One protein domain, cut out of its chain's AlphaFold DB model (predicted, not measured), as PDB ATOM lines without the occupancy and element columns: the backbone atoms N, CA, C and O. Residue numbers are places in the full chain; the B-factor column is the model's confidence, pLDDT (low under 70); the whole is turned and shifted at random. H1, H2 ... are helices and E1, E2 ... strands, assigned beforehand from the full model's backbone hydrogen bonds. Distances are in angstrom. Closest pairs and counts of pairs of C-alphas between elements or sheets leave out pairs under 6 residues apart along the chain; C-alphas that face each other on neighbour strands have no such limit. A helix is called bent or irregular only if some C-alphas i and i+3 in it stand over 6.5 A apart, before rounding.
ATOM      1  N   SER A 125     230.253 246.125 231.214       50.66
ATOM      2  CA  SER A 125     229.540 245.210 232.083       50.66
ATOM      3  C   SER A 125     229.672 245.660 233.522       50.66
ATOM      4  O   SER A 125     230.786 245.863 234.001       50.66
ATOM      5  N   ARG A 126     228.540 245.797 234.207       50.03
ATOM      6  CA  ARG A 126     228.485 246.052 235.644       50.03
ATOM      7  C   ARG A 126     228.131 244.753 236.331       50.03
ATOM      8  O   ARG A 126     227.107 244.165 236.006       50.03
ATOM      9  N   THR A 127     228.970 244.319 237.259       60.75
ATOM     10  CA  THR A 127     228.668 243.179 238.119       60.75
ATOM     11  C   THR A 127     227.706 243.616 239.224       60.75
ATOM     12  O   THR A 127     227.854 244.682 239.824       60.75
ATOM     13  N   GLY A 128     226.682 242.806 239.449       60.38
ATOM     14  CA  GLY A 128     225.634 242.982 240.446       60.38
ATOM     15  C   GLY A 128     224.808 241.702 240.499       60.38
ATOM     16  O   GLY A 128     224.951 240.862 239.609       60.38
ATOM     17  N   GLU A 129     223.986 241.532 241.534       74.62
ATOM     18  CA  GLU A 129     223.126 240.349 241.620       74.62
ATOM     19  C   GLU A 129     222.180 240.317 240.423       74.62
ATOM     20  O   GLU A 129     221.487 241.298 240.129       74.62
ATOM     21  N   ALA A 130     222.221 239.203 239.698       80.25
ATOM     22  CA  ALA A 130     221.282 238.937 238.636       80.25
ATOM     23  C   ALA A 130     219.871 238.790 239.204       80.25
ATOM     24  O   ALA A 130     219.681 238.335 240.331       80.25
ATOM     25  N   GLU A 131     218.880 239.154 238.403       85.69
ATOM     26  CA  GLU A 131     217.491 238.920 238.763       85.69
ATOM     27  C   GLU A 131     217.143 237.476 238.425       85.69
ATOM     28  O   GLU A 131     217.028 237.094 237.259       85.69
ATOM     29  N   VAL A 132     217.042 236.670 239.476       88.62
ATOM     30  CA  VAL A 132     216.686 235.258 239.414       88.62
ATOM     31  C   VAL A 132     215.504 235.047 240.343       88.62
ATOM     32  O   VAL A 132     215.539 235.480 241.494       88.62
ATOM     33  N   ILE A 133     214.473 234.372 239.848       91.25
ATOM     34  CA  ILE A 133     213.314 233.979 240.651       91.25
ATOM     35  C   ILE A 133     213.213 232.459 240.720       91.25
ATOM     36  O   ILE A 133     213.664 231.758 239.814       91.25
ATOM     37  N   GLU A 134     212.601 231.955 241.785       92.62
ATOM     38  CA  GLU A 134     212.189 230.557 241.875       92.62
ATOM     39  C   GLU A 134     210.703 230.451 241.539       92.62
ATOM     40  O   GLU A 134     209.869 231.113 242.157       92.62
ATOM     41  N   TYR A 135     210.364 229.618 240.557       93.19
ATOM     42  CA  TYR A 135     208.981 229.367 240.168       93.19
ATOM     43  C   TYR A 135     208.809 227.905 239.772       93.19
ATOM     44  O   TYR A 135     209.554 227.395 238.937       93.19
ATOM     45  N   ASP A 136     207.838 227.226 240.387       90.50
ATOM     46  CA  ASP A 136     207.549 225.805 240.136       90.50
ATOM     47  C   ASP A 136     208.796 224.899 240.277       90.50
ATOM     48  O   ASP A 136     209.031 223.978 239.498       90.50
ATOM     49  N   GLY A 137     209.655 225.215 241.258       89.31
ATOM     50  CA  GLY A 137     210.903 224.493 241.527       89.31
ATOM     51  C   GLY A 137     212.052 224.768 240.549       89.31
ATOM     52  O   GLY A 137     213.076 224.096 240.643       89.31
ATOM     53  N   LEU A 138     211.907 225.732 239.632       92.31
ATOM     54  CA  LEU A 138     212.939 226.141 238.677       92.31
ATOM     55  C   LEU A 138     213.525 227.505 239.046       92.31
ATOM     56  O   LEU A 138     212.783 228.438 239.356       92.31
ATOM     57  N   ARG A 139     214.845 227.651 238.918       93.06
ATOM     58  CA  ARG A 139     215.551 228.937 238.952       93.06
ATOM     59  C   ARG A 139     215.494 229.568 237.569       93.06
ATOM     60  O   ARG A 139     216.026 229.018 236.605       93.06
ATOM     61  N   ILE A 140     214.855 230.725 237.461       93.50
ATOM     62  CA  ILE A 140     214.633 231.414 236.190       93.50
ATOM     63  C   ILE A 140     215.373 232.746 236.210       93.50
ATOM     64  O   ILE A 140     215.046 233.629 237.000       93.50
ATOM     65  N   GLY A 141     216.372 232.885 235.338       91.50
ATOM     66  CA  GLY A 141     217.100 234.136 235.140       91.50
ATOM     67  C   GLY A 141     216.324 235.067 234.224       91.50
ATOM     68  O   GLY A 141     215.939 234.670 233.126       91.50
ATOM     69  N   ILE A 142     216.102 236.302 234.662       90.38
ATOM     70  CA  ILE A 142     215.338 237.301 233.916       90.38
ATOM     71  C   ILE A 142     216.316 238.271 233.267       90.38
ATOM     72  O   ILE A 142     217.101 238.932 233.950       90.38
ATOM     73  N   VAL A 143     216.263 238.370 231.943       89.44
ATOM     74  CA  VAL A 143     217.078 239.295 231.156       89.44
ATOM     75  C   VAL A 143     216.161 240.173 230.325       89.44
ATOM     76  O   VAL A 143     215.429 239.689 229.467       89.44
ATOM     77  N   THR A 144     216.238 241.482 230.529       86.50
ATOM     78  CA  THR A 144     215.732 242.439 229.544       86.50
ATOM     79  C   THR A 144     216.842 242.724 228.542       86.50
ATOM     80  O   THR A 144     217.977 243.008 228.934       86.50
ATOM     81  N   GLN A 145     216.523 242.641 227.254       83.94
ATOM     82  CA  GLN A 145     217.429 242.927 226.155       83.94
ATOM     83  C   GLN A 145     216.862 244.025 225.260       83.94
ATOM     84  O   GLN A 145     215.700 243.993 224.866       83.94
ATOM     85  N   ASP A 146     217.732 244.951 224.873       76.56
ATOM     86  CA  ASP A 146     217.443 245.971 223.867       76.56
ATOM     87  C   ASP A 146     218.640 246.132 222.912       76.56
ATOM     88  O   ASP A 146     219.754 245.687 223.201       76.56
ATOM     89  N   ILE A 147     218.425 246.738 221.745       68.69
ATOM     90  CA  ILE A 147     219.464 247.040 220.764       68.69
ATOM     91  C   ILE A 147     219.406 248.516 220.381       68.69
ATOM     92  O   ILE A 147     218.421 249.067 219.894       68.69
ATOM     93  N   ILE A 148     220.552 249.164 220.507       60.56
ATOM     94  CA  ILE A 148     220.784 250.534 220.054       60.56
ATOM     95  C   ILE A 148     221.749 250.509 218.868       60.56
ATOM     96  O   ILE A 148     222.528 249.581 218.700       60.56
ATOM     97  N   TYR A 149     221.731 251.536 218.025       49.72
ATOM     98  CA  TYR A 149     222.580 251.578 216.832       49.72
ATOM     99  C   TYR A 149     223.674 252.626 216.962       49.72
ATOM    100  O   TYR A 149     223.434 253.697 217.498       49.72
ATOM    101  N   LYS A 150     224.849 252.353 216.400       44.84
ATOM    102  CA  LYS A 150     225.939 253.296 216.168       44.84
ATOM    103  C   LYS A 150     226.294 253.332 214.681       44.84
ATOM    104  O   LYS A 150     227.122 252.573 214.176       44.84
ATOM    105  N   GLY A 151     225.686 254.254 213.938       46.50
ATOM    106  CA  GLY A 151     225.857 254.294 212.483       46.50
ATOM    107  C   GLY A 151     225.250 253.051 211.818       46.50
ATOM    108  O   GLY A 151     224.037 252.996 211.659       46.50
ATOM    109  N   ARG A 152     226.082 252.082 211.400       43.72
ATOM    110  CA  ARG A 152     225.636 250.783 210.841       43.72
ATOM    111  C   ARG A 152     225.837 249.592 211.791       43.72
ATOM    112  O   ARG A 152     225.397 248.502 211.453       43.72
ATOM    113  N   GLU A 153     226.508 249.791 212.921       47.94
ATOM    114  CA  GLU A 153     226.797 248.749 213.919       47.94
ATOM    115  C   GLU A 153     225.697 248.780 214.991       47.94
ATOM    116  O   GLU A 153     225.286 249.863 215.403       47.94
ATOM    117  N   GLY A 154     225.178 247.630 215.415       57.91
ATOM    118  CA  GLY A 154     224.295 247.520 216.577       57.91
ATOM    119  C   GLY A 154     225.115 247.394 217.863       57.91
ATOM    120  O   GLY A 154     226.241 246.906 217.861       57.91
ATOM    121  N   VAL A 155     224.571 247.850 218.979       59.75
ATOM    122  CA  VAL A 155     225.089 247.588 220.319       59.75
ATOM    123  C   VAL A 155     223.942 246.981 221.108       59.75
ATOM    124  O   VAL A 155     222.905 247.611 221.305       59.75
ATOM    125  N   MET A 156     224.129 245.728 221.489       73.50
ATOM    126  CA  MET A 156     223.202 244.929 222.273       73.50
ATOM    127  C   MET A 156     223.367 245.304 223.738       73.50
ATOM    128  O   MET A 156     224.491 245.484 224.209       73.50
ATOM    129  N   LEU A 157     222.249 245.456 224.432       71.50
ATOM    130  CA  LEU A 157     222.156 245.855 225.827       71.50
ATOM    131  C   LEU A 157     221.432 244.761 226.597       71.50
ATOM    132  O   LEU A 157     220.351 244.351 226.187       71.50
ATOM    133  N   GLY A 158     222.014 244.342 227.714       76.44
ATOM    134  CA  GLY A 158     221.454 243.341 228.612       76.44
ATOM    135  C   GLY A 158     221.369 243.838 230.033       76.44
ATOM    136  O   GLY A 158     222.338 244.396 230.555       76.44
ATOM    137  N   VAL A 159     220.225 243.617 230.665       73.00
ATOM    138  CA  VAL A 159     219.994 243.906 232.079       73.00
ATOM    139  C   VAL A 159     219.367 242.690 232.740       73.00
ATOM    140  O   VAL A 159     218.338 242.208 232.281       73.00
ATOM    141  N   SER A 160     219.946 242.249 233.853       82.19
ATOM    142  CA  SER A 160     219.338 241.292 234.778       82.19
ATOM    143  C   SER A 160     219.563 241.797 236.198       82.19
ATOM    144  O   SER A 160     220.686 241.758 236.693       82.19
ATOM    145  N   GLY A 161     218.542 242.362 236.846       79.31
ATOM    146  CA  GLY A 161     218.697 242.950 238.180       79.31
ATOM    147  C   GLY A 161     219.777 244.042 238.240       79.31
ATOM    148  O   GLY A 161     219.644 245.118 237.647       79.31
ATOM    149  N   GLY A 162     220.843 243.784 239.003       66.19
ATOM    150  CA  GLY A 162     222.037 244.627 239.099       66.19
ATOM    151  C   GLY A 162     223.097 244.359 238.022       66.19
ATOM    152  O   GLY A 162     223.968 245.212 237.816       66.19
ATOM    153  N   LEU A 163     223.022 243.217 237.330       77.50
ATOM    154  CA  LEU A 163     223.899 242.856 236.218       77.50
ATOM    155  C   LEU A 163     223.522 243.665 234.972       77.50
ATOM    156  O   LEU A 163     222.372 243.689 234.535       77.50
ATOM    157  N   GLN A 164     224.514 244.327 234.385       74.38
ATOM    158  CA  GLN A 164     224.372 245.072 233.135       74.38
ATOM    159  C   GLN A 164     225.455 244.614 232.173       74.38
ATOM    160  O   GLN A 164     226.595 244.428 232.597       74.38
ATOM    161  N   MET A 165     225.128 244.452 230.896       70.81
ATOM    162  CA  MET A 165     226.056 244.009 229.860       70.81
ATOM    163  C   MET A 165     225.809 244.738 228.546       70.81
ATOM    164  O   MET A 165     224.675 245.072 228.213       70.81
ATOM    165  N   THR A 166     226.876 244.980 227.791       66.56
ATOM    166  CA  THR A 166     226.783 245.540 226.447       66.56
ATOM    167  C   THR A 166     227.774 244.858 225.522       66.56
ATOM    168  O   THR A 166     228.924 244.615 225.895       66.56
ATOM    169  N   GLU A 167     227.335 244.578 224.301       68.81
ATOM    170  CA  GLU A 167     228.136 243.902 223.286       68.81
ATOM    171  C   GLU A 167     227.890 244.555 221.925       68.81
ATOM    172  O   GLU A 167     226.763 244.903 221.577       68.81
ATOM    173  N   ILE A 168     228.950 244.774 221.149       62.47
ATOM    174  CA  ILE A 168     228.817 245.315 219.791       62.47
ATOM    175  C   ILE A 168     228.467 244.154 218.868       62.47
ATOM    176  O   ILE A 168     229.130 243.122 218.904       62.47
ATOM    177  N   GLY A 169     227.460 244.338 218.026       63.59
ATOM    178  CA  GLY A 169     226.990 243.288 217.141       63.59
ATOM    179  C   GLY A 169     226.084 243.788 216.031       63.59
ATOM    180  O   GLY A 169     225.946 244.986 215.781       63.59
ATOM    181  N   ASN A 170     225.449 242.861 215.334       64.94
ATOM    182  CA  ASN A 170     224.479 243.189 214.304       64.94
ATOM    183  C   ASN A 170     223.362 242.153 214.307       64.94
ATOM    184  O   ASN A 170     223.551 241.006 213.920       64.94
ATOM    185  N   GLU A 171     222.168 242.593 214.695       67.00
ATOM    186  CA  GLU A 171     220.976 241.750 214.787       67.00
ATOM    187  C   GLU A 171     220.576 241.080 213.468       67.00
ATOM    188  O   GLU A 171     219.926 240.042 213.481       67.00
ATOM    189  N   LYS A 172     220.947 241.660 212.318       67.38
ATOM    190  CA  LYS A 172     220.595 241.110 211.004       67.38
ATOM    191  C   LYS A 172     221.533 239.990 210.590       67.38
ATOM    192  O   LYS A 172     221.116 239.119 209.835       67.38
ATOM    193  N   THR A 173     222.787 240.052 211.028       66.00
ATOM    194  CA  THR A 173     223.820 239.049 210.730       66.00
ATOM    195  C   THR A 173     224.097 238.127 211.915       66.00
ATOM    196  O   THR A 173     224.945 237.253 211.801       66.00
ATOM    197  N   CYS A 174     223.409 238.331 213.042       66.88
ATOM    198  CA  CYS A 174     223.644 237.680 214.331       66.88
ATOM    199  C   CYS A 174     225.061 237.860 214.905       66.88
ATOM    200  O   CYS A 174     225.436 237.183 215.859       66.88
ATOM    201  N   GLU A 175     225.853 238.780 214.353       70.56
ATOM    202  CA  GLU A 175     227.225 239.019 214.794       70.56
ATOM    203  C   GLU A 175     227.234 239.515 216.245       70.56
ATOM    204  O   GLU A 175     226.479 240.425 216.589       70.56
ATOM    205  N   GLY A 176     228.075 238.912 217.088       71.56
ATOM    206  CA  GLY A 176     228.226 239.266 218.503       71.56
ATOM    207  C   GLY A 176     227.134 238.726 219.436       71.56
ATOM    208  O   GLY A 176     227.299 238.839 220.648       71.56
ATOM    209  N   LEU A 177     226.049 238.129 218.918       76.19
ATOM    210  CA  LEU A 177     224.994 237.550 219.764       76.19
ATOM    211  C   LEU A 177     225.490 236.335 220.549       76.19
ATOM    212  O   LEU A 177     225.162 236.229 221.722       76.19
ATOM    213  N   ASP A 178     226.297 235.467 219.928       76.94
ATOM    214  CA  ASP A 178     226.871 234.288 220.596       76.94
ATOM    215  C   ASP A 178     227.686 234.721 221.822       76.94
ATOM    216  O   ASP A 178     227.351 234.379 222.947       76.94
ATOM    217  N   THR A 179     228.644 235.632 221.630       78.12
ATOM    218  CA  THR A 179     229.449 236.208 222.718       78.12
ATOM    219  C   THR A 179     228.601 236.864 223.813       78.12
ATOM    220  O   THR A 179     228.924 236.774 224.998       78.12
ATOM    221  N   TYR A 180     227.540 237.576 223.426       81.69
ATOM    222  CA  TYR A 180     226.650 238.253 224.365       81.69
ATOM    223  C   TYR A 180     225.865 237.257 225.226       81.69
ATOM    224  O   TYR A 180     225.766 237.447 226.440       81.69
ATOM    225  N   PHE A 181     225.330 236.206 224.606       80.06
ATOM    226  CA  PHE A 181     224.520 235.201 225.279       80.06
ATOM    227  C   PHE A 181     225.354 234.215 226.092       80.06
ATOM    228  O   PHE A 181     224.979 233.955 227.232       80.06
ATOM    229  N   ASP A 182     226.508 233.775 225.589       78.31
ATOM    230  CA  ASP A 182     227.460 232.954 226.347       78.31
ATOM    231  C   ASP A 182     227.876 233.679 227.636       78.31
ATOM    232  O   ASP A 182     227.860 233.116 228.728       78.31
ATOM    233  N   GLY A 183     228.172 234.981 227.532       76.62
ATOM    234  CA  GLY A 183     228.548 235.797 228.684       76.62
ATOM    235  C   GLY A 183     227.400 236.095 229.655       76.62
ATOM    236  O   GLY A 183     227.668 236.465 230.800       76.62
ATOM    237  N   LEU A 184     226.141 235.989 229.217       75.25
ATOM    238  CA  LEU A 184     224.975 236.061 230.100       75.25
ATOM    239  C   LEU A 184     224.743 234.721 230.795       75.25
ATOM    240  O   LEU A 184     224.566 234.721 232.006       75.25
ATOM    241  N   GLU A 185     224.792 233.605 230.066       74.50
ATOM    242  CA  GLU A 185     224.629 232.260 230.630       74.50
ATOM    243  C   GLU A 185     225.716 231.955 231.667       74.50
ATOM    244  O   GLU A 185     225.398 231.541 232.775       74.50
ATOM    245  N   GLU A 186     226.985 232.268 231.384       76.81
ATOM    246  CA  GLU A 186     228.086 232.063 232.341       76.81
ATOM    247  C   GLU A 186     227.863 232.817 233.666       76.81
ATOM    248  O   GLU A 186     228.294 232.381 234.733       76.81
ATOM    249  N   LYS A 187     227.169 233.959 233.613       77.31
ATOM    250  CA  LYS A 187     226.870 234.789 234.790       77.31
ATOM    251  C   LYS A 187     225.545 234.438 235.460       77.31
ATOM    252  O   LYS A 187     225.298 234.913 236.569       77.31
ATOM    253  N   LEU A 188     224.701 233.653 234.798       76.25
ATOM    254  CA  LEU A 188     223.368 233.271 235.242       76.25
ATOM    255  C   LEU A 188     223.342 231.755 235.456       76.25
ATOM    256  O   LEU A 188     223.028 230.989 234.554       76.25
ATOM    257  N   ASP A 189     223.643 231.319 236.676       81.25
ATOM    258  CA  ASP A 189     223.483 229.919 237.087       81.25
ATOM    259  C   ASP A 189     221.987 229.596 237.288       81.25
ATOM    260  O   ASP A 189     221.464 229.722 238.397       81.25
ATOM    261  N   VAL A 190     221.266 229.291 236.203       88.25
ATOM    262  CA  VAL A 190     219.794 229.151 236.184       88.25
ATOM    263  C   VAL A 190     219.319 227.956 235.347       88.25
ATOM    264  O   VAL A 190     219.971 227.552 234.386       88.25
ATOM    265  N   ASP A 191     218.147 227.408 235.683       90.69
ATOM    266  CA  ASP A 191     217.519 226.293 234.957       90.69
ATOM    267  C   ASP A 191     216.876 226.751 233.641       90.69
ATOM    268  O   ASP A 191     216.887 226.030 232.637       90.69
ATOM    269  N   LYS A 192     216.297 227.960 233.647       91.38
ATOM    270  CA  LYS A 192     215.716 228.605 232.465       91.38
ATOM    271  C   LYS A 192     216.117 230.069 232.363       91.38
ATOM    272  O   LYS A 192     216.288 230.756 233.366       91.38
ATOM    273  N   LEU A 193     216.192 230.550 231.129       91.88
ATOM    274  CA  LEU A 193     216.452 231.947 230.808       91.88
ATOM    275  C   LEU A 193     215.188 232.578 230.221       91.88
ATOM    276  O   LEU A 193     214.728 232.161 229.160       91.88
ATOM    277  N   LEU A 194     214.633 233.586 230.889       94.12
ATOM    278  CA  LEU A 194     213.566 234.416 230.343       94.12
ATOM    279  C   LEU A 194     214.175 235.678 229.732       94.12
ATOM    280  O   LEU A 194     214.737 236.507 230.445       94.12
ATOM    281  N   VAL A 195     214.045 235.829 228.414       92.12
ATOM    282  CA  VAL A 195     214.542 236.992 227.670       92.12
ATOM    283  C   VAL A 195     213.368 237.850 227.218       92.12
ATOM    284  O   VAL A 195     212.592 237.446 226.351       92.12
ATOM    285  N   LEU A 196     213.248 239.042 227.796       91.06
ATOM    286  CA  LEU A 196     212.307 240.080 227.387       91.06
ATOM    287  C   LEU A 196     212.974 241.006 226.373       91.06
ATOM    288  O   LEU A 196     213.995 241.614 226.682       91.06
ATOM    289  N   MET A 197     212.405 241.133 225.176       88.06
ATOM    290  CA  MET A 197     212.992 241.942 224.112       88.06
ATOM    291  C   MET A 197     211.970 242.487 223.114       88.06
ATOM    292  O   MET A 197     210.839 242.007 223.015       88.06
ATOM    293  N   ASP A 198     212.395 243.473 222.327       83.88
ATOM    294  CA  ASP A 198     211.625 243.966 221.191       83.88
ATOM    295  C   ASP A 198     211.414 242.846 220.171       83.88
ATOM    296  O   ASP A 198     212.197 241.897 220.066       83.88
ATOM    297  N   MET A 199     210.367 242.974 219.359       78.06
ATOM    298  CA  MET A 199     210.030 241.987 218.342       78.06
ATOM    299  C   MET A 199     211.092 241.869 217.234       78.06
ATOM    300  O   MET A 199     210.968 242.426 216.142       78.06
ATOM    301  N   ASN A 200     212.115 241.062 217.505       77.38
ATOM    302  CA  ASN A 200     213.227 240.766 216.619       77.38
ATOM    303  C   ASN A 200     213.286 239.262 216.331       77.38
ATOM    304  O   ASN A 200     213.914 238.477 217.039       77.38
ATOM    305  N   THR A 201     212.618 238.852 215.250       76.19
ATOM    306  CA  THR A 201     212.518 237.430 214.875       76.19
ATOM    307  C   THR A 201     213.865 236.775 214.574       76.19
ATOM    308  O   THR A 201     213.991 235.566 214.749       76.19
ATOM    309  N   THR A 202     214.867 237.541 214.135       76.44
ATOM    310  CA  THR A 202     216.207 237.012 213.858       76.44
ATOM    311  C   THR A 202     216.907 236.629 215.157       76.44
ATOM    312  O   THR A 202     217.373 235.500 215.288       76.44
ATOM    313  N   VAL A 203     216.900 237.524 216.148       80.44
ATOM    314  CA  VAL A 203     217.490 237.241 217.464       80.44
ATOM    315  C   VAL A 203     216.703 236.153 218.195       80.44
ATOM    316  O   VAL A 203     217.307 235.252 218.768       80.44
ATOM    317  N   ALA A 204     215.369 236.166 218.111       83.00
ATOM    318  CA  ALA A 204     214.535 235.130 218.719       83.00
ATOM    319  C   ALA A 204     214.846 233.729 218.164       83.00
ATOM    320  O   ALA A 204     214.936 232.777 218.929       83.00
ATOM    321  N   LYS A 205     215.061 233.587 216.847       79.00
ATOM    322  CA  LYS A 205     215.488 232.305 216.255       79.00
ATOM    323  C   LYS A 205     216.828 231.844 216.807       79.00
ATOM    324  O   LYS A 205     216.952 230.691 217.197       79.00
ATOM    325  N   LYS A 206     217.792 232.758 216.895       79.00
ATOM    326  CA  LYS A 206     219.120 232.461 217.427       79.00
ATOM    327  C   LYS A 206     219.060 232.020 218.895       79.00
ATOM    328  O   LYS A 206     219.699 231.045 219.260       79.00
ATOM    329  N   LEU A 207     218.231 232.672 219.713       81.31
ATOM    330  CA  LEU A 207     217.961 232.261 221.095       81.31
ATOM    331  C   LEU A 207     217.379 230.844 221.179       81.31
ATOM    332  O   LEU A 207     217.828 230.046 221.997       81.31
ATOM    333  N   LEU A 208     216.408 230.516 220.322       81.75
ATOM    334  CA  LEU A 208     215.816 229.175 220.258       81.75
ATOM    335  C   LEU A 208     216.831 228.111 219.817       81.75
ATOM    336  O   LEU A 208     216.767 226.981 220.292       81.75
ATOM    337  N   GLU A 209     217.753 228.450 218.916       76.69
ATOM    338  CA  GLU A 209     218.827 227.556 218.465       76.69
ATOM    339  C   GLU A 209     219.860 227.298 219.569       76.69
ATOM    340  O   GLU A 209     220.241 226.147 219.787       76.69
ATOM    341  N   LEU A 210     220.281 228.353 220.274       75.31
ATOM    342  CA  LEU A 210     221.302 228.285 221.321       75.31
ATOM    343  C   LEU A 210     220.785 227.593 222.585       75.31
ATOM    344  O   LEU A 210     221.394 226.646 223.074       75.31
ATOM    345  N   PHE A 211     219.642 228.044 223.098       79.75
ATOM    346  CA  PHE A 211     219.152 227.640 224.417       79.75
ATOM    347  C   PHE A 211     218.040 226.590 224.366       79.75
ATOM    348  O   PHE A 211     217.721 225.989 225.392       79.75
ATOM    349  N   GLN A 212     217.449 226.341 223.193       82.25
ATOM    350  CA  GLN A 212     216.423 225.315 222.989       82.25
ATOM    351  C   GLN A 212     215.314 225.397 224.054       82.25
ATOM    352  O   GLN A 212     214.759 226.464 224.293       82.25
ATOM    353  N   GLU A 213     214.975 224.296 224.724       84.50
ATOM    354  CA  GLU A 213     213.920 224.250 225.744       84.50
ATOM    355  C   GLU A 213     214.222 225.046 227.030       84.50
ATOM    356  O   GLU A 213     213.328 225.215 227.870       84.50
ATOM    357  N   LYS A 214     215.454 225.546 227.205       87.00
ATOM    358  CA  LYS A 214     215.835 226.367 228.362       87.00
ATOM    359  C   LYS A 214     215.383 227.822 228.246       87.00
ATOM    360  O   LYS A 214     215.290 228.483 229.277       87.00
ATOM    361  N   VAL A 215     215.087 228.329 227.045       89.12
ATOM    362  CA  VAL A 215     214.705 229.738 226.868       89.12
ATOM    363  C   VAL A 215     213.193 229.946 226.835       89.12
ATOM    364  O   VAL A 215     212.442 229.198 226.208       89.12
ATOM    365  N   ILE A 216     212.762 231.016 227.493       94.50
ATOM    366  CA  ILE A 216     211.442 231.626 227.368       94.50
ATOM    367  C   ILE A 216     211.663 233.002 226.740       94.50
ATOM    368  O   ILE A 216     212.432 233.801 227.263       94.50
ATOM    369  N   ILE A 217     211.022 233.287 225.607       92.81
ATOM    370  CA  ILE A 217     211.221 234.553 224.887       92.81
ATOM    371  C   ILE A 217     209.941 235.366 224.973       92.81
ATOM    372  O   ILE A 217     208.917 234.941 224.444       92.81
ATOM    373  N   VAL A 218     210.007 236.537 225.601       93.44
ATOM    374  CA  VAL A 218     208.908 237.502 225.682       93.44
ATOM    375  C   VAL A 218     209.186 238.619 224.678       93.44
ATOM    376  O   VAL A 218     210.145 239.373 224.820       93.44
ATOM    377  N   LEU A 219     208.370 238.704 223.629       90.00
ATOM    378  CA  LEU A 219     208.502 239.656 222.530       90.00
ATOM    379  C   LEU A 219     207.458 240.762 222.643       90.00
ATOM    380  O   LEU A 219     206.262 240.495 222.505       90.00
ATOM    381  N   GLN A 220     207.909 242.003 222.802       85.25
ATOM    382  CA  GLN A 220     207.046 243.180 222.743       85.25
ATOM    383  C   GLN A 220     206.928 243.696 221.301       85.25
ATOM    384  O   GLN A 220     207.924 243.985 220.629       85.25
ATOM    385  N   ASN A 221     205.704 243.826 220.789       79.19
ATOM    386  CA  ASN A 221     205.452 244.260 219.418       79.19
ATOM    387  C   ASN A 221     205.422 245.792 219.302       79.19
ATOM    388  O   ASN A 221     204.405 246.435 219.524       79.19
ATOM    389  N   HIS A 222     206.514 246.404 218.850       66.88
ATOM    390  CA  HIS A 222     206.592 247.873 218.731       66.88
ATOM    391  C   HIS A 222     205.850 248.435 217.504       66.88
ATOM    392  O   HIS A 222     205.791 249.647 217.303       66.88
ATOM    393  N   SER A 223     205.282 247.568 216.655       64.12
ATOM    394  CA  SER A 223     204.340 247.990 215.607       64.12
ATOM    395  C   SER A 223     202.897 248.054 216.109       64.12
ATOM    396  O   SER A 223     202.084 248.708 215.471       64.12
ATOM    397  N   ASN A 224     202.593 247.387 217.225       70.62
ATOM    398  CA  ASN A 224     201.317 247.458 217.926       70.62
ATOM    399  C   ASN A 224     201.605 247.423 219.434       70.62
ATOM    400  O   ASN A 224     201.619 246.355 220.039       70.62
ATOM    401  N   TRP A 225     201.910 248.592 220.006       65.88
ATOM    402  CA  TRP A 225     202.590 248.773 221.302       65.88
ATOM    403  C   TRP A 225     201.943 248.082 222.514       65.88
ATOM    404  O   TRP A 225     202.578 248.013 223.562       65.88
ATOM    405  N   GLY A 226     200.710 247.586 222.393       76.75
ATOM    406  CA  GLY A 226     200.024 246.820 223.432       76.75
ATOM    407  C   GLY A 226     200.099 245.297 223.282       76.75
ATOM    408  O   GLY A 226     199.466 244.618 224.074       76.75
ATOM    409  N   ASP A 227     200.807 244.750 222.293       85.44
ATOM    410  CA  ASP A 227     200.775 243.325 221.931       85.44
ATOM    411  C   ASP A 227     202.076 242.597 222.323       85.44
ATOM    412  O   ASP A 227     203.179 243.028 221.972       85.44
ATOM    413  N   VAL A 228     201.953 241.475 223.038       89.00
ATOM    414  CA  VAL A 228     203.072 240.654 223.535       89.00
ATOM    415  C   VAL A 228     202.922 239.218 223.047       89.00
ATOM    416  O   VAL A 228     201.835 238.646 223.106       89.00
ATOM    417  N   HIS A 229     204.022 238.618 222.588       91.00
ATOM    418  CA  HIS A 229     204.101 237.193 222.259       91.00
ATOM    419  C   HIS A 229     205.138 236.500 223.139       91.00
ATOM    420  O   HIS A 229     206.271 236.959 223.234       91.00
ATOM    421  N   VAL A 230     204.780 235.368 223.734       94.38
ATOM    422  CA  VAL A 230     205.657 234.582 224.604       94.38
ATOM    423  C   VAL A 230     205.870 233.206 224.004       94.38
ATOM    424  O   VAL A 230     204.919 232.441 223.847       94.38
ATOM    425  N   TYR A 231     207.116 232.884 223.666       93.19
ATOM    426  CA  TYR A 231     207.517 231.557 223.209       93.19
ATOM    427  C   TYR A 231     208.073 230.755 224.375       93.19
ATOM    428  O   TYR A 231     208.980 231.214 225.069       93.19
ATOM    429  N   PHE A 232     207.552 229.548 224.570       93.88
ATOM    430  CA  PHE A 232     207.983 228.657 225.643       93.88
ATOM    431  C   PHE A 232     207.812 227.189 225.245       93.88
ATOM    432  O   PHE A 232     207.044 226.854 224.335       93.88
ATOM    433  N   TYR A 233     208.540 226.308 225.930       89.31
ATOM    434  CA  TYR A 233     208.478 224.866 225.723       89.31
ATOM    435  C   TYR A 233     207.793 224.172 226.906       89.31
ATOM    436  O   TYR A 233     208.255 224.272 228.041       89.31
ATOM    437  N   ARG A 234     206.716 223.426 226.630       86.25
ATOM    438  CA  ARG A 234     206.040 222.542 227.595       86.25
ATOM    439  C   ARG A 234     205.461 221.337 226.854       86.25
ATOM    440  O   ARG A 234     204.425 221.429 226.201       86.25
ATOM    441  N   GLY A 235     206.204 220.227 226.844       82.19
ATOM    442  CA  GLY A 235     205.876 219.057 226.009       82.19
ATOM    443  C   GLY A 235     205.849 219.366 224.502       82.19
ATOM    444  O   GLY A 235     205.203 218.667 223.723       82.19
ATOM    445  N   GLY A 236     206.495 220.460 224.091       83.62
ATOM    446  CA  GLY A 236     206.476 221.020 222.744       83.62
ATOM    447  C   GLY A 236     206.421 222.548 222.765       83.62
ATOM    448  O   GLY A 236     206.019 223.156 223.755       83.62
ATOM    449  N   TRP A 237     206.800 223.174 221.651       86.81
ATOM    450  CA  TRP A 237     206.755 224.630 221.516       86.81
ATOM    451  C   TRP A 237     205.325 225.162 221.550       86.81
ATOM    452  O   TRP A 237     204.420 224.585 220.933       86.81
ATOM    453  N   ARG A 238     205.143 226.275 222.254       92.56
ATOM    454  CA  ARG A 238     203.897 227.032 222.360       92.56
ATOM    455  C   ARG A 238     204.153 228.517 222.149       92.56
ATOM    456  O   ARG A 238     205.269 228.999 222.347       92.56
ATOM    457  N   THR A 239     203.100 229.227 221.756       93.19
ATOM    458  CA  THR A 239     203.071 230.691 221.753       93.19
ATOM    459  C   THR A 239     201.857 231.177 222.524       93.19
ATOM    460  O   THR A 239     200.739 230.835 222.149       93.19
ATOM    461  N   LEU A 240     202.068 231.999 223.546       95.00
ATOM    462  CA  LEU A 240     201.009 232.779 224.182       95.00
ATOM    463  C   LEU A 240     201.029 234.198 223.605       95.00
ATOM    464  O   LEU A 240     202.095 234.795 223.489       95.00
ATOM    465  N   ARG A 241     199.872 234.743 223.245       92.75
ATOM    466  CA  ARG A 241     199.695 236.151 222.887       92.75
ATOM    467  C   ARG A 241     198.789 236.807 223.920       92.75
ATOM    468  O   ARG A 241     197.737 236.258 224.232       92.75
ATOM    469  N   LEU A 242     199.197 237.965 224.416       92.75
ATOM    470  CA  LEU A 242     198.499 238.731 225.445       92.75
ATOM    471  C   LEU A 242     198.810 240.223 225.297       92.75
ATOM    472  O   LEU A 242     199.644 240.612 224.474       92.75
ATOM    473  N   ARG A 243     198.142 241.063 226.089       89.25
ATOM    474  CA  ARG A 243     198.433 242.498 226.128       89.25
ATOM    475  C   ARG A 243     199.609 242.826 227.050       89.25
ATOM    476  O   ARG A 243     199.882 242.093 227.995       89.25
ATOM    477  N   THR A 244     200.268 243.962 226.821       87.62
ATOM    478  CA  THR A 244     201.327 244.471 227.719       87.62
ATOM    479  C   THR A 244     200.819 244.787 229.126       87.62
ATOM    480  O   THR A 244     201.593 244.725 230.072       87.62
ATOM    481  N   ASP A 245     199.544 245.153 229.257       87.06
ATOM    482  CA  ASP A 245     198.871 245.532 230.506       87.06
ATOM    483  C   ASP A 245     198.044 244.384 231.110       87.06
ATOM    484  O   ASP A 245     197.127 244.627 231.886       87.06
ATOM    485  N   ALA A 246     198.360 243.127 230.770       89.06
ATOM    486  CA  ALA A 246     197.632 241.955 231.264       89.06
ATOM    487  C   ALA A 246     197.633 241.808 232.801       89.06
ATOM    488  O   ALA A 246     196.732 241.180 233.341       89.06
ATOM    489  N   PHE A 247     198.614 242.401 233.492       89.12
ATOM    490  CA  PHE A 247     198.788 242.326 234.952       89.12
ATOM    491  C   PHE A 247     198.677 243.700 235.638       89.12
ATOM    492  O   PHE A 247     199.187 243.911 236.738       89.12
ATOM    493  N   THR A 248     198.046 244.670 234.973       84.62
ATOM    494  CA  THR A 248     197.848 246.034 235.485       84.62
ATOM    495  C   THR A 248     196.452 246.550 235.167       84.62
ATOM    496  O   THR A 248     195.702 245.939 234.409       84.62
ATOM    497  N   GLU A 249     196.101 247.723 235.701       81.94
ATOM    498  CA  GLU A 249     194.924 248.437 235.209       81.94
ATOM    499  C   GLU A 249     195.053 248.720 233.698       81.94
ATOM    500  O   GLU A 249     196.153 249.041 233.228       81.94
ATOM    501  N   PRO A 250     193.953 248.622 232.924       80.12
ATOM    502  CA  PRO A 250     193.994 248.825 231.483       80.12
ATOM    503  C   PRO A 250     194.518 250.214 231.127       80.12
ATOM    504  O   PRO A 250     193.991 251.240 231.563       80.12
ATOM    505  N   SER A 251     195.537 250.249 230.280       67.69
ATOM    506  CA  SER A 251     196.136 251.490 229.797       67.69
ATOM    507  C   SER A 251     195.601 251.822 228.402       67.69
ATOM    508  O   SER A 251     195.455 250.939 227.554       67.69
ATOM    509  N   ARG A 252     195.315 253.104 228.127       62.00
ATOM    510  CA  ARG A 252     194.954 253.539 226.766       62.00
ATOM    511  C   ARG A 252     196.174 253.410 225.858       62.00
ATOM    512  O   ARG A 252     197.151 254.140 226.039       62.00
ATOM    513  N   LYS A 253     196.121 252.505 224.880       64.38
ATOM    514  CA  LYS A 253     197.186 252.315 223.881       64.38
ATOM    515  C   LYS A 253     196.800 252.968 222.548       64.38
ATOM    516  O   LYS A 253     195.628 253.177 222.265       64.38
ATOM    517  N   LEU A 254     197.798 253.320 221.731       47.28
ATOM    518  CA  LEU A 254     197.613 254.117 220.506       47.28
ATOM    519  C   LEU A 254     196.852 253.400 219.367       47.28
ATOM    520  O   LEU A 254     196.506 254.068 218.403       47.28
ATOM    521  N   ASP A 255     196.537 252.103 219.493       56.06
ATOM    522  CA  ASP A 255     195.867 251.294 218.460       56.06
ATOM    523  C   ASP A 255     195.022 250.145 219.081       56.06
ATOM    524  O   ASP A 255     195.275 248.964 218.840       56.06
ATOM    525  N   GLU A 256     194.023 250.459 219.921       60.59
ATOM    526  CA  GLU A 256     193.224 249.443 220.650       60.59
ATOM    527  C   GLU A 256     192.469 248.444 219.751       60.59
ATOM    528  O   GLU A 256     192.298 247.290 220.136       60.59
ATOM    529  N   GLU A 257     192.073 248.839 218.538       62.75
ATOM    530  CA  GLU A 257     191.283 248.014 217.602       62.75
ATOM    531  C   GLU A 257     192.007 246.747 217.102       62.75
ATOM    532  O   GLU A 257     191.369 245.797 216.642       62.75
ATOM    533  N   ASP A 258     193.343 246.729 217.167       61.88
ATOM    534  CA  ASP A 258     194.179 245.615 216.700       61.88
ATOM    535  C   ASP A 258     194.686 244.720 217.849       61.88
ATOM    536  O   ASP A 258     195.340 243.691 217.609       61.88
ATOM    537  N   LEU A 259     194.406 245.111 219.095       72.56
ATOM    538  CA  LEU A 259     194.768 244.373 220.301       72.56
ATOM    539  C   LEU A 259     193.732 243.293 220.627       72.56
ATOM    540  O   LEU A 259     192.607 243.290 220.132       72.56
ATOM    541  N   LEU A 260     194.139 242.340 221.464       81.00
ATOM    542  CA  LEU A 260     193.180 241.466 222.135       81.00
ATOM    543  C   LEU A 260     192.290 242.297 223.071       81.00
ATOM    544  O   LEU A 260     192.670 243.400 223.487       81.00
ATOM    545  N   GLY A 261     191.112 241.773 223.416       82.00
ATOM    546  CA  GLY A 261     190.298 242.361 224.473       82.00
ATOM    547  C   GLY A 261     191.089 242.482 225.779       82.00
ATOM    548  O   GLY A 261     192.076 241.778 226.004       82.00
ATOM    549  N   VAL A 262     190.687 243.410 226.647       84.19
ATOM    550  CA  VAL A 262     191.265 243.505 227.998       84.19
ATOM    551  C   VAL A 262     191.077 242.160 228.705       84.19
ATOM    552  O   VAL A 262     189.960 241.651 228.753       84.19
ATOM    553  N   GLY A 263     192.166 241.585 229.223       84.94
ATOM    554  CA  GLY A 263     192.150 240.274 229.879       84.94
ATOM    555  C   GLY A 263     192.000 239.078 228.933       84.94
ATOM    556  O   GLY A 263     191.855 237.960 229.412       84.94
ATOM    557  N   GLU A 264     192.030 239.264 227.609       91.06
ATOM    558  CA  GLU A 264     192.009 238.153 226.652       91.06
ATOM    559  C   GLU A 264     193.416 237.663 226.286       91.06
ATOM    560  O   GLU A 264     194.375 238.435 226.185       91.06
ATOM    561  N   ILE A 265     193.506 236.367 225.993       94.50
ATOM    562  CA  ILE A 265     194.717 235.686 225.531       94.50
ATOM    563  C   ILE A 265     194.435 234.829 224.293       94.50
ATOM    564  O   ILE A 265     193.309 234.386 224.055       94.50
ATOM    565  N   GLU A 266     195.482 234.531 223.526       94.12
ATOM    566  CA  GLU A 266     195.481 233.459 222.526       94.12
ATOM    567  C   GLU A 266     196.641 232.492 222.803       94.12
ATOM    568  O   GLU A 266     197.791 232.917 222.921       94.12
ATOM    569  N   LEU A 267     196.371 231.187 222.849       94.38
ATOM    570  CA  LEU A 267     197.393 230.146 222.958       94.38
ATOM    571  C   LEU A 267     197.498 229.367 221.649       94.38
ATOM    572  O   LEU A 267     196.494 228.908 221.104       94.38
ATOM    573  N   TYR A 268     198.726 229.143 221.191       92.62
ATOM    574  CA  TYR A 268     199.031 228.377 219.991       92.62
ATOM    575  C   TYR A 268     199.963 227.205 220.270       92.62
ATOM    576  O   TYR A 268     200.945 227.326 221.007       92.62
ATOM    577  N   LYS A 269     199.724 226.101 219.565       88.88
ATOM    578  CA  LYS A 269     200.686 225.021 219.374       88.88
ATOM    579  C   LYS A 269     201.686 225.417 218.293       88.88
ATOM    580  O   LYS A 269     201.298 225.675 217.155       88.88
ATOM    581  N   GLY A 270     202.973 225.436 218.632       83.81
ATOM    582  CA  GLY A 270     204.058 225.883 217.759       83.81
ATOM    583  C   GLY A 270     204.439 227.356 217.946       83.81
ATOM    584  O   GLY A 270     203.888 228.071 218.782       83.81
ATOM    585  N   LEU A 271     205.423 227.795 217.159       79.00
ATOM    586  CA  LEU A 271     205.963 229.156 217.191       79.00
ATOM    587  C   LEU A 271     205.205 230.047 216.198       79.00
ATOM    588  O   LEU A 271     205.289 229.849 214.982       79.00
ATOM    589  N   LYS A 272     204.465 231.035 216.701       78.56
ATOM    590  CA  LYS A 272     203.729 232.008 215.886       78.56
ATOM    591  C   LYS A 272     204.563 233.282 215.742       78.56
ATOM    592  O   LYS A 272     204.601 234.102 216.645       78.56
ATOM    593  N   GLY A 273     205.227 233.439 214.593       60.62
ATOM    594  CA  GLY A 273     206.070 234.600 214.278       60.62
ATOM    595  C   GLY A 273     205.322 235.743 213.582       60.62
ATOM    596  O   GLY A 273     204.542 235.520 212.655       60.62
ATOM    597  N   VAL A 274     205.599 236.973 214.016       41.59
ATOM    598  CA  VAL A 274     204.841 238.181 213.676       41.59
ATOM    599  C   VAL A 274     205.366 238.862 212.408       41.59
ATOM    600  O   VAL A 274     206.492 239.347 212.332       41.59
ATOM    601  N   GLU A 422     198.939 226.259 215.346       86.69
ATOM    602  CA  GLU A 422     197.535 225.860 215.523       86.69
ATOM    603  C   GLU A 422     196.969 226.566 216.758       86.69
ATOM    604  O   GLU A 422     197.586 226.516 217.819       86.69
ATOM    605  N   LEU A 423     195.832 227.257 216.625       89.50
ATOM    606  CA  LEU A 423     195.177 227.932 217.749       89.50
ATOM    607  C   LEU A 423     194.554 226.882 218.675       89.50
ATOM    608  O   LEU A 423     193.703 226.113 218.240       89.50
ATOM    609  N   LEU A 424     194.972 226.876 219.937       89.31
ATOM    610  CA  LEU A 424     194.453 225.982 220.973       89.31
ATOM    611  C   LEU A 424     193.377 226.656 221.823       89.31
ATOM    612  O   LEU A 424     192.427 226.001 222.238       89.31
ATOM    613  N   TYR A 425     193.533 227.952 222.092       92.50
ATOM    614  CA  TYR A 425     192.628 228.695 222.961       92.50
ATOM    615  C   TYR A 425     192.586 230.174 222.579       92.50
ATOM    616  O   TYR A 425     193.620 230.753 222.248       92.50
ATOM    617  N   ARG A 426     191.398 230.780 222.658       93.50
ATOM    618  CA  ARG A 426     191.183 232.228 222.608       93.50
ATOM    619  C   ARG A 426     190.046 232.587 223.554       93.50
ATOM    620  O   ARG A 426     188.954 232.044 223.402       93.50
ATOM    621  N   GLY A 427     190.290 233.521 224.461       90.81
ATOM    622  CA  GLY A 427     189.291 233.956 225.431       90.81
ATOM    623  C   GLY A 427     189.915 234.625 226.654       90.81
ATOM    624  O   GLY A 427     191.107 234.940 226.622       90.81
ATOM    625  N   PRO A 428     189.119 234.863 227.709       93.00
ATOM    626  CA  PRO A 428     189.580 235.481 228.949       93.00
ATOM    627  C   PRO A 428     190.647 234.648 229.672       93.00
ATOM    628  O   PRO A 428     190.538 233.428 229.757       93.00
ATOM    629  N   MET A 429     191.650 235.307 230.248       92.06
ATOM    630  CA  MET A 429     192.745 234.652 230.974       92.06
ATOM    631  C   MET A 429     192.302 233.925 232.253       92.06
ATOM    632  O   MET A 429     192.969 232.982 232.666       92.06
ATOM    633  N   ASP A 430     191.160 234.318 232.825       89.94
ATOM    634  CA  ASP A 430     190.603 233.742 234.058       89.94
ATOM    635  C   ASP A 430     189.566 232.633 233.790       89.94
ATOM    636  O   ASP A 430     188.893 232.157 234.709       89.94
ATOM    637  N   ASP A 431     189.370 232.238 232.528       92.69
ATOM    638  CA  ASP A 431     188.368 231.234 232.182       92.69
ATOM    639  C   ASP A 431     188.798 229.824 232.658       92.69
ATOM    640  O   ASP A 431     189.939 229.409 232.433       92.69
ATOM    641  N   PRO A 432     187.899 229.018 233.256       90.88
ATOM    642  CA  PRO A 432     188.221 227.657 233.697       90.88
ATOM    643  C   PRO A 432     188.707 226.708 232.588       90.88
ATOM    644  O   PRO A 432     189.268 225.655 232.887       90.88
ATOM    645  N   SER A 433     188.448 227.034 231.318       92.25
ATOM    646  CA  SER A 433     188.872 226.252 230.151       92.25
ATOM    647  C   SER A 433     190.271 226.601 229.635       92.25
ATOM    648  O   SER A 433     190.730 225.973 228.674       92.25
ATOM    649  N   VAL A 434     190.965 227.562 230.258       93.12
ATOM    650  CA  VAL A 434     192.341 227.914 229.890       93.12
ATOM    651  C   VAL A 434     193.249 226.684 230.054       93.12
ATOM    652  O   VAL A 434     193.288 226.077 231.127       93.12
ATOM    653  N   PRO A 435     194.002 226.288 229.009       94.31
ATOM    654  CA  PRO A 435     194.884 225.127 229.085       94.31
ATOM    655  C   PRO A 435     195.953 225.262 230.176       94.31
ATOM    656  O   PRO A 435     196.532 226.331 230.360       94.31
ATOM    657  N   GLU A 436     196.298 224.153 230.836       93.12
ATOM    658  CA  GLU A 436     197.287 224.105 231.932       93.12
ATOM    659  C   GLU A 436     198.642 224.730 231.550       93.12
ATOM    660  O   GLU A 436     199.298 225.410 232.335       93.12
ATOM    661  N   GLU A 437     199.050 224.538 230.297       92.62
ATOM    662  CA  GLU A 437     200.270 225.114 229.741       92.62
ATOM    663  C   GLU A 437     200.223 226.642 229.595       92.62
ATOM    664  O   GLU A 437     201.264 227.279 229.747       92.62
ATOM    665  N   ALA A 438     199.044 227.232 229.362       94.19
ATOM    666  CA  ALA A 438     198.844 228.680 229.424       94.19
ATOM    667  C   ALA A 438     198.827 229.177 230.875       94.19
ATOM    668  O   ALA A 438     199.494 230.164 231.168       94.19
ATOM    669  N   LEU A 439     198.145 228.471 231.786       94.88
ATOM    670  CA  LEU A 439     198.104 228.835 233.210       94.88
ATOM    671  C   LEU A 439     199.507 228.911 233.820       94.88
ATOM    672  O   LEU A 439     199.821 229.851 234.541       94.88
ATOM    673  N   TRP A 440     200.378 227.959 233.483       94.94
ATOM    674  CA  TRP A 440     201.742 227.958 234.002       94.94
ATOM    675  C   TRP A 440     202.553 229.178 233.564       94.94
ATOM    676  O   TRP A 440     203.204 229.802 234.403       94.94
ATOM    677  N   ILE A 441     202.525 229.518 232.269       96.44
ATOM    678  CA  ILE A 441     203.286 230.663 231.757       96.44
ATOM    679  C   ILE A 441     202.661 231.986 232.215       96.44
ATOM    680  O   ILE A 441     203.397 232.925 232.486       96.44
ATOM    681  N   LEU A 442     201.333 232.056 232.356       96.00
ATOM    682  CA  LEU A 442     200.649 233.225 232.909       96.00
ATOM    683  C   LEU A 442     201.055 233.462 234.358       96.00
ATOM    684  O   LEU A 442     201.471 234.570 234.665       96.00
ATOM    685  N   GLY A 443     201.044 232.429 235.205       94.75
ATOM    686  CA  GLY A 443     201.481 232.559 236.597       94.75
ATOM    687  C   GLY A 443     202.962 232.933 236.729       94.75
ATOM    688  O   GLY A 443     203.323 233.710 237.609       94.75
ATOM    689  N   LEU A 444     203.826 232.461 235.817       95.69
ATOM    690  CA  LEU A 444     205.226 232.896 235.772       95.69
ATOM    691  C   LEU A 444     205.337 234.384 235.416       95.69
ATOM    692  O   LEU A 444     206.095 235.117 236.044       95.69
ATOM    693  N   LEU A 445     204.609 234.833 234.391       94.75
ATOM    694  CA  LEU A 445     204.630 236.234 233.974       94.75
ATOM    695  C   LEU A 445     204.021 237.141 235.048       94.75
ATOM    696  O   LEU A 445     204.583 238.195 235.316       94.75
ATOM    697  N   GLU A 446     202.942 236.719 235.700       93.00
ATOM    698  CA  GLU A 446     202.338 237.426 236.829       93.00
ATOM    699  C   GLU A 446     203.340 237.566 237.981       93.00
ATOM    700  O   GLU A 446     203.577 238.673 238.448       93.00
ATOM    701  N   ALA A 447     204.055 236.499 238.356       90.38
ATOM    702  CA  ALA A 447     205.084 236.563 239.400       90.38
ATOM    703  C   ALA A 447     206.210 237.580 239.106       90.38
ATOM    704  O   ALA A 447     206.846 238.088 240.031       90.38
ATOM    705  N   ILE A 448     206.465 237.883 237.829       88.31
ATOM    706  CA  ILE A 448     207.489 238.843 237.388       88.31
ATOM    707  C   ILE A 448     206.915 240.264 237.263       88.31
ATOM    708  O   ILE A 448     207.555 241.246 237.660       88.31
ATOM    709  N   PHE A 449     205.725 240.376 236.676       87.19
ATOM    710  CA  PHE A 449     205.130 241.627 236.211       87.19
ATOM    711  C   PHE A 449     203.905 242.064 237.020       87.19
ATOM    712  O   PHE A 449     203.239 243.003 236.604       87.19
ATOM    713  N   ASP A 450     203.606 241.457 238.167       85.56
ATOM    714  CA  ASP A 450     202.495 241.892 239.019       85.56
ATOM    715  C   ASP A 450     202.575 243.403 239.316       85.56
ATOM    716  O   ASP A 450     203.610 243.934 239.751       85.56
ATOM    717  N   GLY A 451     201.496 244.116 238.987       78.75
ATOM    718  CA  GLY A 451     201.406 245.571 239.094       78.75
ATOM    719  C   GLY A 451     202.308 246.356 238.126       78.75
ATOM    720  O   GLY A 451     202.492 247.562 238.316       78.75
ATOM    721  N   LYS A 452     202.877 245.718 237.094       83.00
ATOM    722  CA  LYS A 452     203.761 246.329 236.087       83.00
ATOM    723  C   LYS A 452     203.369 245.923 234.665       83.00
ATOM    724  O   LYS A 452     203.015 244.784 234.388       83.00
ATOM    725  N   GLU A 453     203.510 246.848 233.718       85.25
ATOM    726  CA  GLU A 453     203.392 246.487 232.304       85.25
ATOM    727  C   GLU A 453     204.587 245.628 231.859       85.25
ATOM    728  O   GLU A 453     205.728 245.847 232.279       85.25
ATOM    729  N   ILE A 454     204.342 244.696 230.940       85.50
ATOM    730  CA  ILE A 454     205.395 243.937 230.263       85.50
ATOM    731  C   ILE A 454     206.106 244.882 229.286       85.50
ATOM    732  O   ILE A 454     205.555 245.224 228.236       85.50
ATOM    733  N   THR A 455     207.323 245.323 229.623       78.44
ATOM    734  CA  THR A 455     208.055 246.308 228.810       78.44
ATOM    735  C   THR A 455     209.573 246.139 228.793       78.44
ATOM    736  O   THR A 455     210.208 245.903 229.819       78.44
ATOM    737  N   THR A 456     210.176 246.359 227.622       69.31
ATOM    738  CA  THR A 456     211.636 246.382 227.413       69.31
ATOM    739  C   THR A 456     212.310 247.672 227.904       69.31
ATOM    740  O   THR A 456     213.542 247.750 227.973       69.31
ATOM    741  N   ASN A 457     211.528 248.662 228.357       62.78
ATOM    742  CA  ASN A 457     211.994 249.981 228.807       62.78
ATOM    743  C   ASN A 457     212.974 249.939 229.998       62.78
ATOM    744  O   ASN A 457     213.641 250.936 230.285       62.78
ATOM    745  N   LEU A 458     213.102 248.807 230.702       62.69
ATOM    746  CA  LEU A 458     214.084 248.641 231.779       62.69
ATOM    747  C   LEU A 458     215.528 248.820 231.270       62.69
ATOM    748  O   LEU A 458     216.353 249.428 231.961       62.69
ATOM    749  N   CYS A 459     215.823 248.352 230.051       58.66
ATOM    750  CA  CYS A 459     217.113 248.570 229.395       58.66
ATOM    751  C   CYS A 459     217.375 250.059 229.171       58.66
ATOM    752  O   CYS A 459     218.433 250.560 229.560       58.66
ATOM    753  N   GLU A 460     216.400 250.786 228.624       51.91
ATOM    754  CA  GLU A 460     216.503 252.231 228.426       51.91
ATOM    755  C   GLU A 460     216.656 252.979 229.756       51.91
ATOM    756  O   GLU A 460     217.465 253.892 229.847       51.91
ATOM    757  N   GLY A 461     215.972 252.569 230.827       49.78
ATOM    758  CA  GLY A 461     216.121 253.181 232.151       49.78
ATOM    759  C   GLY A 461     217.508 252.964 232.774       49.78
ATOM    760  O   GLY A 461     218.115 253.898 233.302       49.78
ATOM    761  N   ARG A 462     218.054 251.742 232.690       54.75
ATOM    762  CA  ARG A 462     219.369 251.385 233.264       54.75
ATOM    763  C   ARG A 462     220.549 251.884 232.430       54.75
ATOM    764  O   ARG A 462     221.601 252.184 232.994       54.75
ATOM    765  N   PHE A 463     220.368 252.011 231.117       50.06
ATOM    766  CA  PHE A 463     221.371 252.501 230.169       50.06
ATOM    767  C   PHE A 463     221.063 253.905 229.623       50.06
ATOM    768  O   PHE A 463     221.684 254.328 228.646       50.06
ATOM    769  N   GLY A 464     220.150 254.655 230.245       37.66
ATOM    770  CA  GLY A 464     219.503 255.841 229.657       37.66
ATOM    771  C   GLY A 464     220.412 256.967 229.175       37.66
ATOM    772  O   GLY A 464     220.045 257.705 228.266       37.66
ATOM    773  N   SER A 465     221.644 257.078 229.679       37.00
ATOM    774  CA  SER A 465     222.628 258.050 229.169       37.00
ATOM    775  C   SER A 465     223.505 257.535 228.021       37.00
ATOM    776  O   SER A 465     224.272 258.297 227.452       37.00
ATOM    777  N   MET A 466     223.450 256.245 227.719       38.16
ATOM    778  CA  MET A 466     224.346 255.531 226.813       38.16
ATOM    779  C   MET A 466     223.680 255.303 225.443       38.16
ATOM    780  O   MET A 466     224.294 255.549 224.402       38.16
TER     781      MET A 466
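What this domain is: This is residues 125 to 274 and 422 to 466 of the 578 residues of an uncharacterized protein of candidate division MSBL1 archaeon SCGC-AAA261F17 (UniProt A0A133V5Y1). A single long, strongly twisted sheet of ten strands runs through the whole and curls round H3. H1 and H2 are on one face of this sheet and short H4 on the opposite face. The 195 printed residues run E1 E2 E3 E4 H1 E5 H2 E6 E7 E8 E9 E10 H3 H4, a mixed class of helices and strands. The sheet is branched at E2 and mixed, with E2, E5 and E6 parallel and its other neighbour pairs antiparallel. The whole is compact, with a radius of gyration of the C-alphas of 16.2 A and spans of 45 by 38 by 30 A.

Where its parts are: Find C-alpha 132 at (216.686, 235.258, 239.414), where E1, residues 132 to 135, begins. E2, 138 to 150, then runs 37.6 A; E3, 153 to 160, and E4, 163 to 169, complete a meander, each strand the antiparallel neighbour of the one before. Next come H1, 177 to 185, E5, 192 to 198, H2, 201 to 214, 17.8 A, and E6, 215 to 220. E7, 227 to 233, E8, 237 to 243, and E9, 264 to 269, form a second meander with E6. Past the cut, E10, 422 to 428, precedes H3, 436 to 449, 19.7 A; H4, 457 to 462, ends at (219.369, 251.385, 233.264).

How they stand to each other: Start at E2: E1 (N 133 to O 140, 3.0 A) and E3 (N 144 to O 159, 2.8 A) lie on one side of it, and E5 (N 143 to O 194, 2.8 A) on the other. E4 is an edge strand beside E3, with N 156 and O 167 2.8 A apart. E5, H2 and E6 form a strand-helix-strand unit, two parallel strands with a helix between, its crossover right-handed; N 195 and O 216 are 2.8 A apart. Outward follow E7 (N 217 to O 231, 3.0 A), E8 (N 230 to O 240, 2.8 A), E9 (N 241 to O 266, 2.8 A) and E10 (N 267 to O 425, 2.8 A). H2, irregular with C-alphas 210 and 213 9.5 A apart, lies over E6 and E7 at a height of 8.4 A. H1 is over none of the strands; its closest C-alphas to E4 are Tyr 180 and Glu 167, 5.9 A. For H3 and E9 they are Ala 438 and Leu 267, 6.8 A. H4 runs across E3 at 86 degrees on the local plane. O i to N i+4 pairs are all within hydrogen-bond range in H1 and H4, 8 of 10 in H2 and 9 of 10 in H3.

The domain as a whole: The C-alphas of Gly 151 and Pro 432, the two farthest apart, are 50.8 A apart. Residues 275 to 421 are not printed, and C-alphas 274 and 422 are 14.4 A apart across that cut. The link E8 to E9 is long, 20 residues. Mean pLDDT of the printed part is 79.0; 47 residues are under 70, among them 147 to 155 and 456 to 466.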